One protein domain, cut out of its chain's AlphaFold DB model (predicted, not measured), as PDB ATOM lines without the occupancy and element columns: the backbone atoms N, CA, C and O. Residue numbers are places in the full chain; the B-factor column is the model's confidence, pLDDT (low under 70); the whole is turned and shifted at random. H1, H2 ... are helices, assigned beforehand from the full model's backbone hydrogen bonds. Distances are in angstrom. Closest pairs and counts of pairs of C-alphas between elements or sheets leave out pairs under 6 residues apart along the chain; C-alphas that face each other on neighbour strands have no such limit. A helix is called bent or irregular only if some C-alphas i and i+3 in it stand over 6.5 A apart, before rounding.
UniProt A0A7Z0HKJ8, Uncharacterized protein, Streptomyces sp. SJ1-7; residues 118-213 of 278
ATOM      1  N   GLU A 118     196.219 243.349 145.215       97.62
ATOM      2  CA  GLU A 118     195.757 242.055 145.741       97.62
ATOM      3  C   GLU A 118     196.088 240.910 144.789       97.62
ATOM      4  O   GLU A 118     196.747 239.943 145.175       97.62
ATOM      5  N   THR A 119     195.767 241.078 143.503       97.50
ATOM      6  CA  THR A 119     196.130 240.101 142.468       97.50
ATOM      7  C   THR A 119     197.642 239.849 142.428       97.50
ATOM      8  O   THR A 119     198.084 238.738 142.118       97.50
ATOM      9  N   TRP A 120     198.473 240.859 142.707       97.81
ATOM     10  CA  TRP A 120     199.926 240.680 142.751       97.81
ATOM     11  C   TRP A 120     200.378 239.888 143.970       97.81
ATOM     12  O   TRP A 120     201.240 239.025 143.809       97.81
ATOM     13  N   PHE A 121     199.789 240.132 145.141       96.00
ATOM     14  CA  PHE A 121     200.053 239.326 146.332       96.00
ATOM     15  C   PHE A 121     199.673 237.858 146.120       96.00
ATOM     16  O   PHE A 121     200.446 236.973 146.479       96.00
ATOM     17  N   GLU A 122     198.528 237.595 145.490       95.12
ATOM     18  CA  GLU A 122     198.041 236.236 145.242       95.12
ATOM     19  C   GLU A 122     198.874 235.488 144.199       95.12
ATOM     20  O   GLU A 122     199.286 234.348 144.412       95.12
ATOM     21  N   ARG A 123     199.126 236.117 143.044       96.25
ATOM     22  CA  ARG A 123     199.783 235.442 141.913       96.25
ATOM     23  C   ARG A 123     201.302 235.416 142.020       96.25
ATOM     24  O   ARG A 123     201.932 234.566 141.393       96.25
ATOM     25  N   TYR A 124     201.894 236.356 142.754       94.19
ATOM     26  CA  TYR A 124     203.343 236.536 142.829       94.19
ATOM     27  C   TYR A 124     203.809 236.784 144.279       94.19
ATOM     28  O   TYR A 124     204.385 237.833 144.567       94.19
ATOM     29  N   PRO A 125     203.614 235.824 145.204       88.81
ATOM     30  CA  PRO A 125     203.823 236.032 146.643       88.81
ATOM     31  C   PRO A 125     205.272 236.350 147.044       88.81
ATOM     32  O   PRO A 125     205.504 236.931 148.099       88.81
ATOM     33  N   THR A 126     206.258 235.993 146.216       89.50
ATOM     34  CA  THR A 126     207.685 236.292 146.441       89.50
ATOM     35  C   THR A 126     208.171 237.528 145.678       89.50
ATOM     36  O   THR A 126     209.357 237.842 145.694       89.50
ATOM     37  N   HIS A 127     207.287 238.210 144.947       94.06
ATOM     38  CA  HIS A 127     207.652 239.306 144.059       94.06
ATOM     39  C   HIS A 127     207.469 240.661 144.752       94.06
ATOM     40  O   HIS A 127     206.387 240.978 145.241       94.06
ATOM     41  N   LEU A 128     208.496 241.517 144.709       95.75
ATOM     42  CA  LEU A 128     208.529 242.782 145.464       95.75
ATOM     43  C   LEU A 128     207.527 243.850 144.998       95.75
ATOM     44  O   LEU A 128     207.273 244.809 145.721       95.75
ATOM     45  N   ALA A 129     206.916 243.681 143.825       96.81
ATOM     46  CA  ALA A 129     205.936 244.639 143.313       96.81
ATOM     47  C   ALA A 129     204.701 244.824 144.200       96.81
ATOM     48  O   ALA A 129     204.280 245.961 144.379       96.81
ATOM     49  N   GLY A 130     204.131 243.743 144.747       97.56
ATOM     50  CA  GLY A 130     202.994 243.837 145.671       97.56
ATOM     51  C   GLY A 130     203.356 244.653 146.919       97.56
ATOM     52  O   GLY A 130     202.754 245.701 147.141       97.56
ATOM     53  N   PRO A 131     204.398 244.250 147.672       97.19
ATOM     54  CA  PRO A 131     204.877 244.989 148.837       97.19
ATOM     55  C   PRO A 131     205.231 246.454 148.552       97.19
ATOM     56  O   PRO A 131     204.777 247.344 149.265       97.19
ATOM     57  N   ARG A 132     205.994 246.747 147.488       97.88
ATOM     58  CA  ARG A 132     206.366 248.135 147.154       97.88
ATOM     59  C   ARG A 132     205.162 248.983 146.739       97.88
ATOM     60  O   ARG A 132     205.095 250.150 147.112       97.88
ATOM     61  N   ALA A 133     204.210 248.413 146.002       98.12
ATOM     62  CA  ALA A 133     202.965 249.100 145.669       98.12
ATOM     63  C   ALA A 133     202.123 249.377 146.914       98.12
ATOM     64  O   ALA A 133     201.631 250.486 147.090       98.12
ATOM     65  N   PHE A 134     201.996 248.391 147.798       98.44
ATOM     66  CA  PHE A 134     201.277 248.545 149.054       98.44
ATOM     67  C   PHE A 134     201.886 249.640 149.935       98.44
ATOM     68  O   PHE A 134     201.150 250.482 150.443       98.44
ATOM     69  N   LEU A 135     203.216 249.688 150.064       97.81
ATOM     70  CA  LEU A 135     203.903 250.758 150.795       97.81
ATOM     71  C   LEU A 135     203.641 252.137 150.179       97.81
ATOM     72  O   LEU A 135     203.368 253.079 150.910       97.81
ATOM     73  N   ALA A 136     203.621 252.248 148.849       97.19
ATOM     74  CA  ALA A 136     203.306 253.507 148.167       97.19
ATOM     75  C   ALA A 136     201.872 253.999 148.431       97.19
ATOM     76  O   ALA A 136     201.624 255.201 148.517       97.19
ATOM     77  N   LEU A 137     200.919 253.073 148.551       98.06
ATOM     78  CA  LEU A 137     199.522 253.384 148.863       98.06
ATOM     79  C   LEU A 137     199.305 253.687 150.344       98.06
ATOM     80  O   LEU A 137     198.361 254.380 150.710       98.06
ATOM     81  N   THR A 138     200.159 253.148 151.203       97.69
ATOM     82  CA  THR A 138     200.053 253.322 152.649       97.69
ATOM     83  C   THR A 138     200.998 254.387 153.184       97.69
ATOM     84  O   THR A 138     201.043 254.591 154.391       97.69
ATOM     85  N   ASP A 139     201.714 255.107 152.324       95.81
ATOM     86  CA  ASP A 139     202.592 256.195 152.736       95.81
ATOM     87  C   ASP A 139     201.773 257.408 153.239       95.81
ATOM     88  O   ASP A 139     200.997 257.985 152.472       95.81
ATOM     89  N   PRO A 140     201.945 257.849 154.502       93.00
ATOM     90  CA  PRO A 140     201.235 258.997 155.072       93.00
ATOM     91  C   PRO A 140     201.591 260.355 154.470       93.00
ATOM     92  O   PRO A 140     200.974 261.354 154.845       93.00
ATOM     93  N   THR A 141     202.604 260.421 153.604       90.25
ATOM     94  CA  THR A 141     202.919 261.610 152.803       90.25
ATOM     95  C   THR A 141     201.990 261.755 151.592       90.25
ATOM     96  O   THR A 141     201.955 262.814 150.960       90.25
ATOM     97  N   HIS A 142     201.209 260.720 151.274       88.75
ATOM     98  CA  HIS A 142     200.248 260.706 150.180       88.75
ATOM     99  C   HIS A 142     198.808 260.697 150.706       88.75
ATOM    100  O   HIS A 142     198.442 259.897 151.564       88.75
ATOM    101  N   SER A 143     197.942 261.526 150.112       88.19
ATOM    102  CA  SER A 143     196.513 261.619 150.470       88.19
ATOM    103  C   SER A 143     195.712 260.341 150.188       88.19
ATOM    104  O   SER A 143     194.572 260.182 150.636       88.19
ATOM    105  N   VAL A 144     196.294 259.407 149.433       95.19
ATOM    106  CA  VAL A 144     195.665 258.120 149.136       95.19
ATOM    107  C   VAL A 144     195.481 257.284 150.407       95.19
ATOM    108  O   VAL A 144     194.474 256.585 150.519       95.19
ATOM    109  N   LEU A 145     196.373 257.424 151.401       95.62
ATOM    110  CA  LEU A 145     196.228 256.755 152.693       95.62
ATOM    111  C   LEU A 145     194.973 257.238 153.429       95.62
ATOM    112  O   LEU A 145     194.217 256.413 153.933       95.62
ATOM    113  N   ASP A 146     194.709 258.546 153.456       92.44
ATOM    114  CA  ASP A 146     193.519 259.103 154.120       92.44
ATOM    115  C   ASP A 146     192.229 258.551 153.492       92.44
ATOM    116  O   ASP A 146     191.265 258.203 154.185       92.44
ATOM    117  N   THR A 147     192.242 258.402 152.165       93.62
ATOM    118  CA  THR A 147     191.130 257.826 151.401       93.62
ATOM    119  C   THR A 147     190.960 256.336 151.714       93.62
ATOM    120  O   THR A 147     189.845 255.898 151.998       93.62
ATOM    121  N   LEU A 148     192.053 255.564 151.746       95.38
ATOM    122  CA  LEU A 148     192.043 254.147 152.129       95.38
ATOM    123  C   LEU A 148     191.538 253.938 153.557       95.38
ATOM    124  O   LEU A 148     190.710 253.065 153.793       95.38
ATOM    125  N   MET A 149     191.995 254.755 154.503       94.56
ATOM    126  CA  MET A 149     191.607 254.668 155.912       94.56
ATOM    127  C   MET A 149     190.146 255.062 156.139       94.56
ATOM    128  O   MET A 149     189.478 254.503 157.011       94.56
ATOM    129  N   SER A 150     189.629 256.000 155.345       92.50
ATOM    130  CA  SER A 150     188.202 256.335 155.334       92.50
ATOM    131  C   SER A 150     187.375 255.196 154.733       92.50
ATOM    132  O   SER A 150     186.372 254.784 155.313       92.50
ATOM    133  N   ALA A 151     187.828 254.618 153.616       92.50
ATOM    134  CA  ALA A 151     187.161 253.493 152.964       92.50
ATOM    135  C   ALA A 151     187.168 252.220 153.829       92.50
ATOM    136  O   ALA A 151     186.157 251.527 153.894       92.50
ATOM    137  N   ALA A 152     188.249 251.946 154.564       94.12
ATOM    138  CA  ALA A 152     188.367 250.802 155.471       94.12
ATOM    139  C   ALA A 152     187.354 250.825 156.629       94.12
ATOM    140  O   ALA A 152     187.027 249.775 157.179       94.12
ATOM    141  N   GLN A 153     186.842 252.003 157.006       90.25
ATOM    142  CA  GLN A 153     185.780 252.124 158.013       90.25
ATOM    143  C   GLN A 153     184.407 251.730 157.455       90.25
ATOM    144  O   GLN A 153     183.556 251.258 158.203       90.25
ATOM    145  N   ALA A 154     184.191 251.923 156.151       90.75
ATOM    146  CA  ALA A 154     182.919 251.651 155.487       90.75
ATOM    147  C   ALA A 154     182.868 250.267 154.817       90.75
ATOM    148  O   ALA A 154     181.792 249.684 154.699       90.75
ATOM    149  N   ALA A 155     184.013 249.740 154.375       92.69
ATOM    150  CA  ALA A 155     184.110 248.531 153.566       92.69
ATOM    151  C   ALA A 155     185.091 247.515 154.184       92.69
ATOM    152  O   ALA A 155     186.305 247.748 154.158       92.69
ATOM    153  N   PRO A 156     184.603 246.352 154.666       93.00
ATOM    154  CA  PRO A 156     185.454 245.297 155.222       93.00
ATOM    155  C   PRO A 156     186.557 244.827 154.266       93.00
ATOM    156  O   PRO A 156     187.686 244.640 154.698       93.00
ATOM    157  N   ALA A 157     186.279 244.751 152.960       94.44
ATOM    158  CA  ALA A 157     187.269 244.349 151.959       94.44
ATOM    159  C   ALA A 157     188.513 245.261 151.936       94.44
ATOM    160  O   ALA A 157     189.632 244.772 151.843       94.44
ATOM    161  N   ILE A 158     188.350 246.580 152.097       96.50
ATOM    162  CA  ILE A 158     189.493 247.512 152.136       96.50
ATOM    163  C   ILE A 158     190.284 247.356 153.439       96.50
ATOM    164  O   ILE A 158     191.508 247.489 153.462       96.50
ATOM    165  N   ARG A 159     189.597 247.046 154.539       95.38
ATOM    166  CA  ARG A 159     190.255 246.724 155.803       95.38
ATOM    167  C   ARG A 159     191.084 245.443 155.684       95.38
ATOM    168  O   ARG A 159     192.231 245.427 156.128       95.38
ATOM    169  N   ASP A 160     190.530 244.412 155.056       94.94
ATOM    170  CA  ASP A 160     191.212 243.139 154.817       94.94
ATOM    171  C   ASP A 160     192.405 243.314 153.867       94.94
ATOM    172  O   ASP A 160     193.480 242.781 154.142       94.94
ATOM    173  N   PHE A 161     192.269 244.154 152.833       97.12
ATOM    174  CA  PHE A 161     193.375 244.579 151.973       97.12
ATOM    175  C   PHE A 161     194.531 245.183 152.783       97.12
ATOM    176  O   PHE A 161     195.685 244.789 152.602       97.12
ATOM    177  N   LEU A 162     194.242 246.110 153.707       97.62
ATOM    178  CA  LEU A 162     195.265 246.736 154.552       97.62
ATOM    179  C   LEU A 162     195.959 245.716 155.461       97.62
ATOM    180  O   LEU A 162     197.182 245.749 155.602       97.62
ATOM    181  N   ILE A 163     195.201 244.792 156.053       94.12
ATOM    182  CA  ILE A 163     195.752 243.752 156.931       94.12
ATOM    183  C   ILE A 163     196.629 242.784 156.136       94.12
ATOM    184  O   ILE A 163     197.789 242.570 156.494       94.12
ATOM    185  N   ASN A 164     196.108 242.232 155.040       94.25
ATOM    186  CA  ASN A 164     196.837 241.302 154.185       94.25
ATOM    187  C   ASN A 164     198.086 241.964 153.586       94.25
ATOM    188  O   ASN A 164     199.173 241.391 153.628       94.25
ATOM    189  N   GLY A 165     197.960 243.200 153.100       96.19
ATOM    190  CA  GLY A 165     199.074 243.960 152.547       96.19
ATOM    191  C   GLY A 165     200.200 244.166 153.557       96.19
ATOM    192  O   GLY A 165     201.359 243.889 153.238       96.19
ATOM    193  N   TRP A 166     199.882 244.541 154.801       96.00
ATOM    194  CA  TRP A 166     200.878 244.634 155.872       96.00
ATOM    195  C   TRP A 166     201.492 243.274 156.207       96.00
ATOM    196  O   TRP A 166     202.714 243.166 156.303       96.00
ATOM    197  N   MET A 167     200.681 242.221 156.339       90.62
ATOM    198  CA  MET A 167     201.180 240.874 156.627       90.62
ATOM    199  C   MET A 167     202.162 240.378 155.563       90.62
ATOM    200  O   MET A 167     203.208 239.831 155.906       90.62
ATOM    201  N   GLN A 168     201.843 240.561 154.283       91.69
ATOM    202  CA  GLN A 168     202.711 240.128 153.191       91.69
ATOM    203  C   GLN A 168     203.958 241.003 153.093       91.69
ATOM    204  O   GLN A 168     205.057 240.480 152.937       91.69
ATOM    205  N   THR A 169     203.816 242.320 153.250       94.06
ATOM    206  CA  THR A 169     204.937 243.265 153.176       94.06
ATOM    207  C   THR A 169     205.950 243.039 154.295       94.06
ATOM    208  O   THR A 169     207.148 242.987 154.032       94.06
ATOM    209  N   LEU A 170     205.498 242.825 155.534       89.69
ATOM    210  CA  LEU A 170     206.384 242.626 156.688       89.69
ATOM    211  C   LEU A 170     207.175 241.306 156.637       89.69
ATOM    212  O   LEU A 170     208.202 241.183 157.305       89.69
ATOM    213  N   ARG A 171     206.742 240.338 155.820       87.38
ATOM    214  CA  ARG A 171     207.474 239.083 155.575       87.38
ATOM    215  C   ARG A 171     208.636 239.241 154.599       87.38
ATOM    216  O   ARG A 171     209.476 238.348 154.537       87.38
ATOM    217  N   GLN A 172     208.693 240.339 153.847       88.31
ATOM    218  CA  GLN A 172     209.667 240.540 152.776       88.31
ATOM    219  C   GLN A 172     210.887 241.313 153.298       88.31
ATOM    220  O   GLN A 172     210.755 242.486 153.659       88.31
ATOM    221  N   PRO A 173     212.082 240.693 153.359       87.94
ATOM    222  CA  PRO A 173     213.276 241.345 153.896       87.94
ATOM    223  C   PRO A 173     213.659 242.618 153.134       87.94
ATOM    224  O   PRO A 173     214.006 243.612 153.766       87.94
ATOM    225  N   ASP A 174     213.525 242.612 151.805       90.88
ATOM    226  CA  ASP A 174     213.966 243.690 150.908       90.88
ATOM    227  C   ASP A 174     213.230 245.023 151.105       90.88
ATOM    228  O   ASP A 174     213.694 246.062 150.648       90.88
ATOM    229  N   VAL A 175     212.068 245.013 151.764       91.94
ATOM    230  CA  VAL A 175     211.261 246.221 152.010       91.94
ATOM    231  C   VAL A 175     211.081 246.515 153.495       91.94
ATOM    232  O   VAL A 175     210.314 247.409 153.849       91.94
ATOM    233  N   ARG A 176     211.774 245.788 154.379       86.81
ATOM    234  CA  ARG A 176     211.587 245.885 155.832       86.81
ATOM    235  C   ARG A 176     211.842 247.291 156.367       86.81
ATOM    236  O   ARG A 176     211.027 247.797 157.135       86.81
ATOM    237  N   ASP A 177     212.935 247.922 155.947       87.88
ATOM    238  CA  ASP A 177     213.301 249.259 156.423       87.88
ATOM    239  C   ASP A 177     212.290 250.305 155.950       87.88
ATOM    240  O   ASP A 177     211.832 251.136 156.732       87.88
ATOM    241  N   HIS A 178     211.857 250.209 154.691       93.12
ATOM    242  CA  HIS A 178     210.821 251.083 154.150       93.12
ATOM    243  C   HIS A 178     209.481 250.869 154.876       93.12
ATOM    244  O   HIS A 178     208.863 251.831 155.323       93.12
ATOM    245  N   ALA A 179     209.071 249.618 155.093       93.62
ATOM    246  CA  ALA A 179     207.871 249.285 155.854       93.62
ATOM    247  C   ALA A 179     207.912 249.851 157.279       93.62
ATOM    248  O   ALA A 179     206.916 250.394 157.757       93.62
ATOM    249  N   HIS A 180     209.070 249.787 157.940       88.25
ATOM    250  CA  HIS A 180     209.264 250.393 159.251       88.25
ATOM    251  C   HIS A 180     209.065 251.916 159.216       88.25
ATOM    252  O   HIS A 180     208.329 252.445 160.048       88.25
ATOM    253  N   GLN A 181     209.640 252.616 158.232       93.31
ATOM    254  CA  GLN A 181     209.449 254.064 158.078       93.31
ATOM    255  C   GLN A 181     207.980 254.441 157.847       93.31
ATOM    256  O   GLN A 181     207.483 255.385 158.466       93.31
ATOM    257  N   ILE A 182     207.255 253.674 157.027       95.56
ATOM    258  CA  ILE A 182     205.821 253.902 156.806       95.56
ATOM    259  C   ILE A 182     205.024 253.687 158.101       95.56
ATOM    260  O   ILE A 182     204.184 254.520 158.437       95.56
ATOM    261  N   LEU A 183     205.323 252.646 158.889       93.00
ATOM    262  CA  LEU A 183     204.678 252.419 160.192       93.00
ATOM    263  C   LEU A 183     204.954 253.546 161.202       93.00
ATOM    264  O   LEU A 183     204.046 253.950 161.932       93.00
ATOM    265  N   LEU A 184     206.174 254.093 161.231       91.00
ATOM    266  CA  LEU A 184     206.483 255.289 162.025       91.00
ATOM    267  C   LEU A 184     205.652 256.489 161.558       91.00
ATOM    268  O   LEU A 184     205.111 257.232 162.380       91.00
ATOM    269  N   GLY A 185     205.505 256.652 160.244       93.75
ATOM    270  CA  GLY A 185     204.634 257.660 159.656       93.75
ATOM    271  C   GLY A 185     203.170 257.489 160.076       93.75
ATOM    272  O   GLY A 185     202.529 258.477 160.425       93.75
ATOM    273  N   TRP A 186     202.646 256.257 160.092       94.88
ATOM    274  CA  TRP A 186     201.290 255.954 160.568       94.88
ATOM    275  C   TRP A 186     201.113 256.370 162.030       94.88
ATOM    276  O   TRP A 186     200.125 257.020 162.371       94.88
ATOM    277  N   ALA A 187     202.082 256.039 162.889       88.94
ATOM    278  CA  ALA A 187     202.050 256.408 164.302       88.94
ATOM    279  C   ALA A 187     202.036 257.934 164.496       88.94
ATOM    280  O   ALA A 187     201.218 258.445 165.264       88.94
ATOM    281  N   ARG A 188     202.882 258.666 163.757       92.75
ATOM    282  CA  ARG A 188     202.911 260.139 163.766       92.75
ATOM    283  C   ARG A 188     201.595 260.731 163.269       92.75
ATOM    284  O   ARG A 188     200.999 261.551 163.958       92.75
ATOM    285  N   ALA A 189     201.087 260.255 162.134       93.12
ATOM    286  CA  ALA A 189     199.834 260.731 161.556       93.12
ATOM    287  C   ALA A 189     198.621 260.477 162.472       93.12
ATOM    288  O   ALA A 189     197.718 261.308 162.552       93.12
ATOM    289  N   ALA A 190     198.605 259.356 163.200       92.69
ATOM    290  CA  ALA A 190     197.580 259.068 164.199       92.69
ATOM    291  C   ALA A 190     197.717 259.940 165.461       92.69
ATOM    292  O   ALA A 190     196.704 260.324 166.044       92.69
ATOM    293  N   HIS A 191     198.941 260.257 165.894       89.25
ATOM    294  CA  HIS A 191     199.187 261.172 167.016       89.25
ATOM    295  C   HIS A 191     198.774 262.614 166.674       89.25
ATOM    296  O   HIS A 191     198.138 263.281 167.482       89.25
ATOM    297  N   GLU A 192     199.050 263.061 165.448       91.94
ATOM    298  CA  GLU A 192     198.647 264.370 164.909       91.94
ATOM    299  C   GLU A 192     197.139 264.479 164.613       91.94
ATOM    300  O   GLU A 192     196.658 265.544 164.234       91.94
ATOM    301  N   GLY A 193     196.380 263.386 164.742       90.12
ATOM    302  CA  GLY A 193     194.945 263.351 164.453       90.12
ATOM    303  C   GLY A 193     194.584 263.343 162.964       90.12
ATOM    304  O   GLY A 193     193.403 263.435 162.638       90.12
ATOM    305  N   ARG A 194     195.564 263.200 162.057       92.69
ATOM    306  CA  ARG A 194     195.317 263.036 160.612       92.69
ATOM    307  C   ARG A 194     194.688 261.684 160.296       92.69
ATOM    308  O   ARG A 194     193.770 261.606 159.491       92.69
ATOM    309  N   LEU A 195     195.145 260.629 160.974       93.06
ATOM    310  CA  LEU A 195     194.533 259.304 160.890       93.06
ATOM    311  C   LEU A 195     193.679 259.016 162.122       93.06
ATOM    312  O   LEU A 195     194.057 259.322 163.255       93.06
ATOM    313  N   ASN A 196     192.542 258.348 161.917       91.88
ATOM    314  CA  ASN A 196     191.708 257.886 163.019       91.88
ATOM    315  C   ASN A 196     192.484 256.867 163.871       91.88
ATOM    316  O   ASN A 196     192.785 255.758 163.418       91.88
ATOM    317  N   ARG A 197     192.784 257.240 165.119       90.12
ATOM    318  CA  ARG A 197     193.605 256.445 166.041       90.12
ATOM    319  C   ARG A 197     193.066 255.025 166.241       90.12
ATOM    320  O   ARG A 197     193.828 254.066 166.146       90.12
ATOM    321  N   THR A 198     191.764 254.890 166.481       89.81
ATOM    322  CA  THR A 198     191.112 253.598 166.745       89.81
ATOM    323  C   THR A 198     191.194 252.668 165.539       89.81
ATOM    324  O   THR A 198     191.556 251.504 165.685       89.81
ATOM    325  N   THR A 199     190.926 253.185 164.340       90.69
ATOM    326  CA  THR A 199     190.986 252.402 163.097       90.69
ATOM    327  C   THR A 199     192.421 251.977 162.789       90.69
ATOM    328  O   THR A 199     192.679 250.803 162.536       90.69
ATOM    329  N   THR A 200     193.365 252.917 162.880       92.19
ATOM    330  CA  THR A 200     194.792 252.699 162.592       92.19
ATOM    331  C   THR A 200     195.377 251.612 163.487       92.19
ATOM    332  O   THR A 200     195.893 250.606 162.999       92.19
ATOM    333  N   PHE A 201     195.255 251.767 164.808       89.50
ATOM    334  CA  PHE A 201     195.785 250.777 165.742       89.50
ATOM    335  C   PHE A 201     194.969 249.481 165.757       89.50
ATOM    336  O   PHE A 201     195.540 248.430 166.032       89.50
ATOM    337  N   GLY A 202     193.680 249.518 165.404       89.94
ATOM    338  CA  GLY A 202     192.870 248.318 165.196       89.94
ATOM    339  C   GLY A 202     193.403 247.445 164.056       89.94
ATOM    340  O   GLY A 202     193.588 246.246 164.245       89.94
ATOM    341  N   ILE A 203     193.734 248.041 162.906       92.31
ATOM    342  CA  ILE A 203     194.354 247.327 161.774       92.31
ATOM    343  C   ILE A 203     195.711 246.742 162.180       92.31
ATOM    344  O   ILE A 203     195.957 245.558 161.967       92.31
ATOM    345  N   LEU A 204     196.581 247.538 162.809       89.69
ATOM    346  CA  LEU A 204     197.907 247.065 163.229       89.69
ATOM    347  C   LEU A 204     197.831 245.963 164.299       89.69
ATOM    348  O   LEU A 204     198.660 245.053 164.313       89.69
ATOM    349  N   THR A 205     196.823 246.015 165.171       86.88
ATOM    350  CA  THR A 205     196.546 244.962 166.156       86.88
ATOM    351  C   THR A 205     196.164 243.655 165.470       86.88
ATOM    352  O   THR A 205     196.673 242.602 165.849       86.88
ATOM    353  N   ASP A 206     195.332 243.710 164.432       88.12
ATOM    354  CA  ASP A 206     194.943 242.521 163.673       88.12
ATOM    355  C   ASP A 206     196.107 241.941 162.874       88.12
ATOM    356  O   ASP A 206     196.331 240.732 162.924       88.12
ATOM    357  N   VAL A 207     196.909 242.795 162.225       88.00
ATOM    358  CA  VAL A 207     198.157 242.384 161.557       88.00
ATOM    359  C   VAL A 207     199.046 241.630 162.539       88.00
ATOM    360  O   VAL A 207     199.509 240.533 162.238       88.00
ATOM    361  N   ARG A 208     199.250 242.189 163.736       81.56
ATOM    362  CA  ARG A 208     200.043 241.576 164.801       81.56
ATOM    363  C   ARG A 208     199.475 240.223 165.235       81.56
ATOM    364  O   ARG A 208     200.218 239.245 165.328       81.56
ATOM    365  N   ASN A 209     198.172 240.158 165.505       78.12
ATOM    366  CA  ASN A 209     197.509 238.936 165.960       78.12
ATOM    367  C   ASN A 209     197.600 237.825 164.902       78.12
ATOM    368  O   ASN A 209     197.816 236.668 165.250       78.12
ATOM    369  N   ALA A 210     197.525 238.180 163.618       74.81
ATOM    370  CA  ALA A 210     197.682 237.248 162.505       74.81
ATOM    371  C   ALA A 210     199.147 236.824 162.240       74.81
ATOM    372  O   ALA A 210     199.384 235.862 161.510       74.81
ATOM    373  N   HIS A 211     200.138 237.519 162.818       62.91
ATOM    374  CA  HIS A 211     201.575 237.264 162.621       62.91
ATOM    375  C   HIS A 211     202.252 236.417 163.717       62.91
ATOM    376  O   HIS A 211     203.476 236.306 163.732       62.91
ATOM    377  N   THR A 212     201.497 235.837 164.653       53.78
ATOM    378  CA  THR A 212     202.032 235.245 165.899       53.78
ATOM    379  C   THR A 212     201.645 233.759 165.997       53.78
ATOM    380  O   THR A 212     200.505 233.446 165.658       53.78
ATOM    381  N   PRO A 213     202.538 232.838 166.450       48.53
ATOM    382  CA  PRO A 213     203.590 233.086 167.435       48.53
ATOM    383  C   PRO A 213     205.039 232.845 166.993       48.53
ATOM    384  O   PRO A 213     205.334 231.865 166.325       48.53
TER     385      PRO A 213
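Overview. This is residues 118 to 213 of the 278 residues of an uncharacterized protein of Streptomyces sp. SJ1-7 (UniProt A0A7Z0HKJ8). H4 runs through the middle of a rounded body, crossing H2 on one side and H6 on the other; H5 runs side by side with H2, H3 packs at one end, and short H1 forms a hairpin with H2. The printed part has 96 residues, with six named helices, H1 to H6, and no named strand: all helix, compact, radius of gyration of the C-alphas 12.5 A, spans 35 by 29 by 27 A.

Arrangement. Start at H1, residues 118 to 123; its Trp 120 and Gly 130 of H2, residues 129 to 138, are the closest C-alphas, 5.3 A. H3 is residues 144 to 154. The hub H4, residues 156 to 170, touches H2 with residues 165 to 169 alone, at a steep tilt of 60 degrees; C-alphas 131 and 169 are closest, 4.7 A. H5, residues 173 to 191, touches H2 with residues 175 to 182 alone, C-alphas 135 and 179 closest at 6.6 A. H6, residues 197 to 210, touches H4, C-alphas 163 and 207 closest at 5.4 A. Every O i to N i+4 pair is within hydrogen-bond range in H1, H2, H4 and H6; H3 has 5 of 7, H5 13 of 15.

Along the chain. Find C-alpha 118 at (195.757, 242.055, 145.741). H4 spans 21.2 A, irregular H5 27.6 A, with C-alphas 174 and 177 7.9 A apart, and H6 19.9 A to C-alpha 210 at (197.682, 237.248, 162.505).

Size, cuts and confidence. The farthest C-alphas, Arg 123 and Glu 192, are 37.0 A apart. The printed part has no cut, its five links are tight, and residues 211 to 213 have pLDDT under 70.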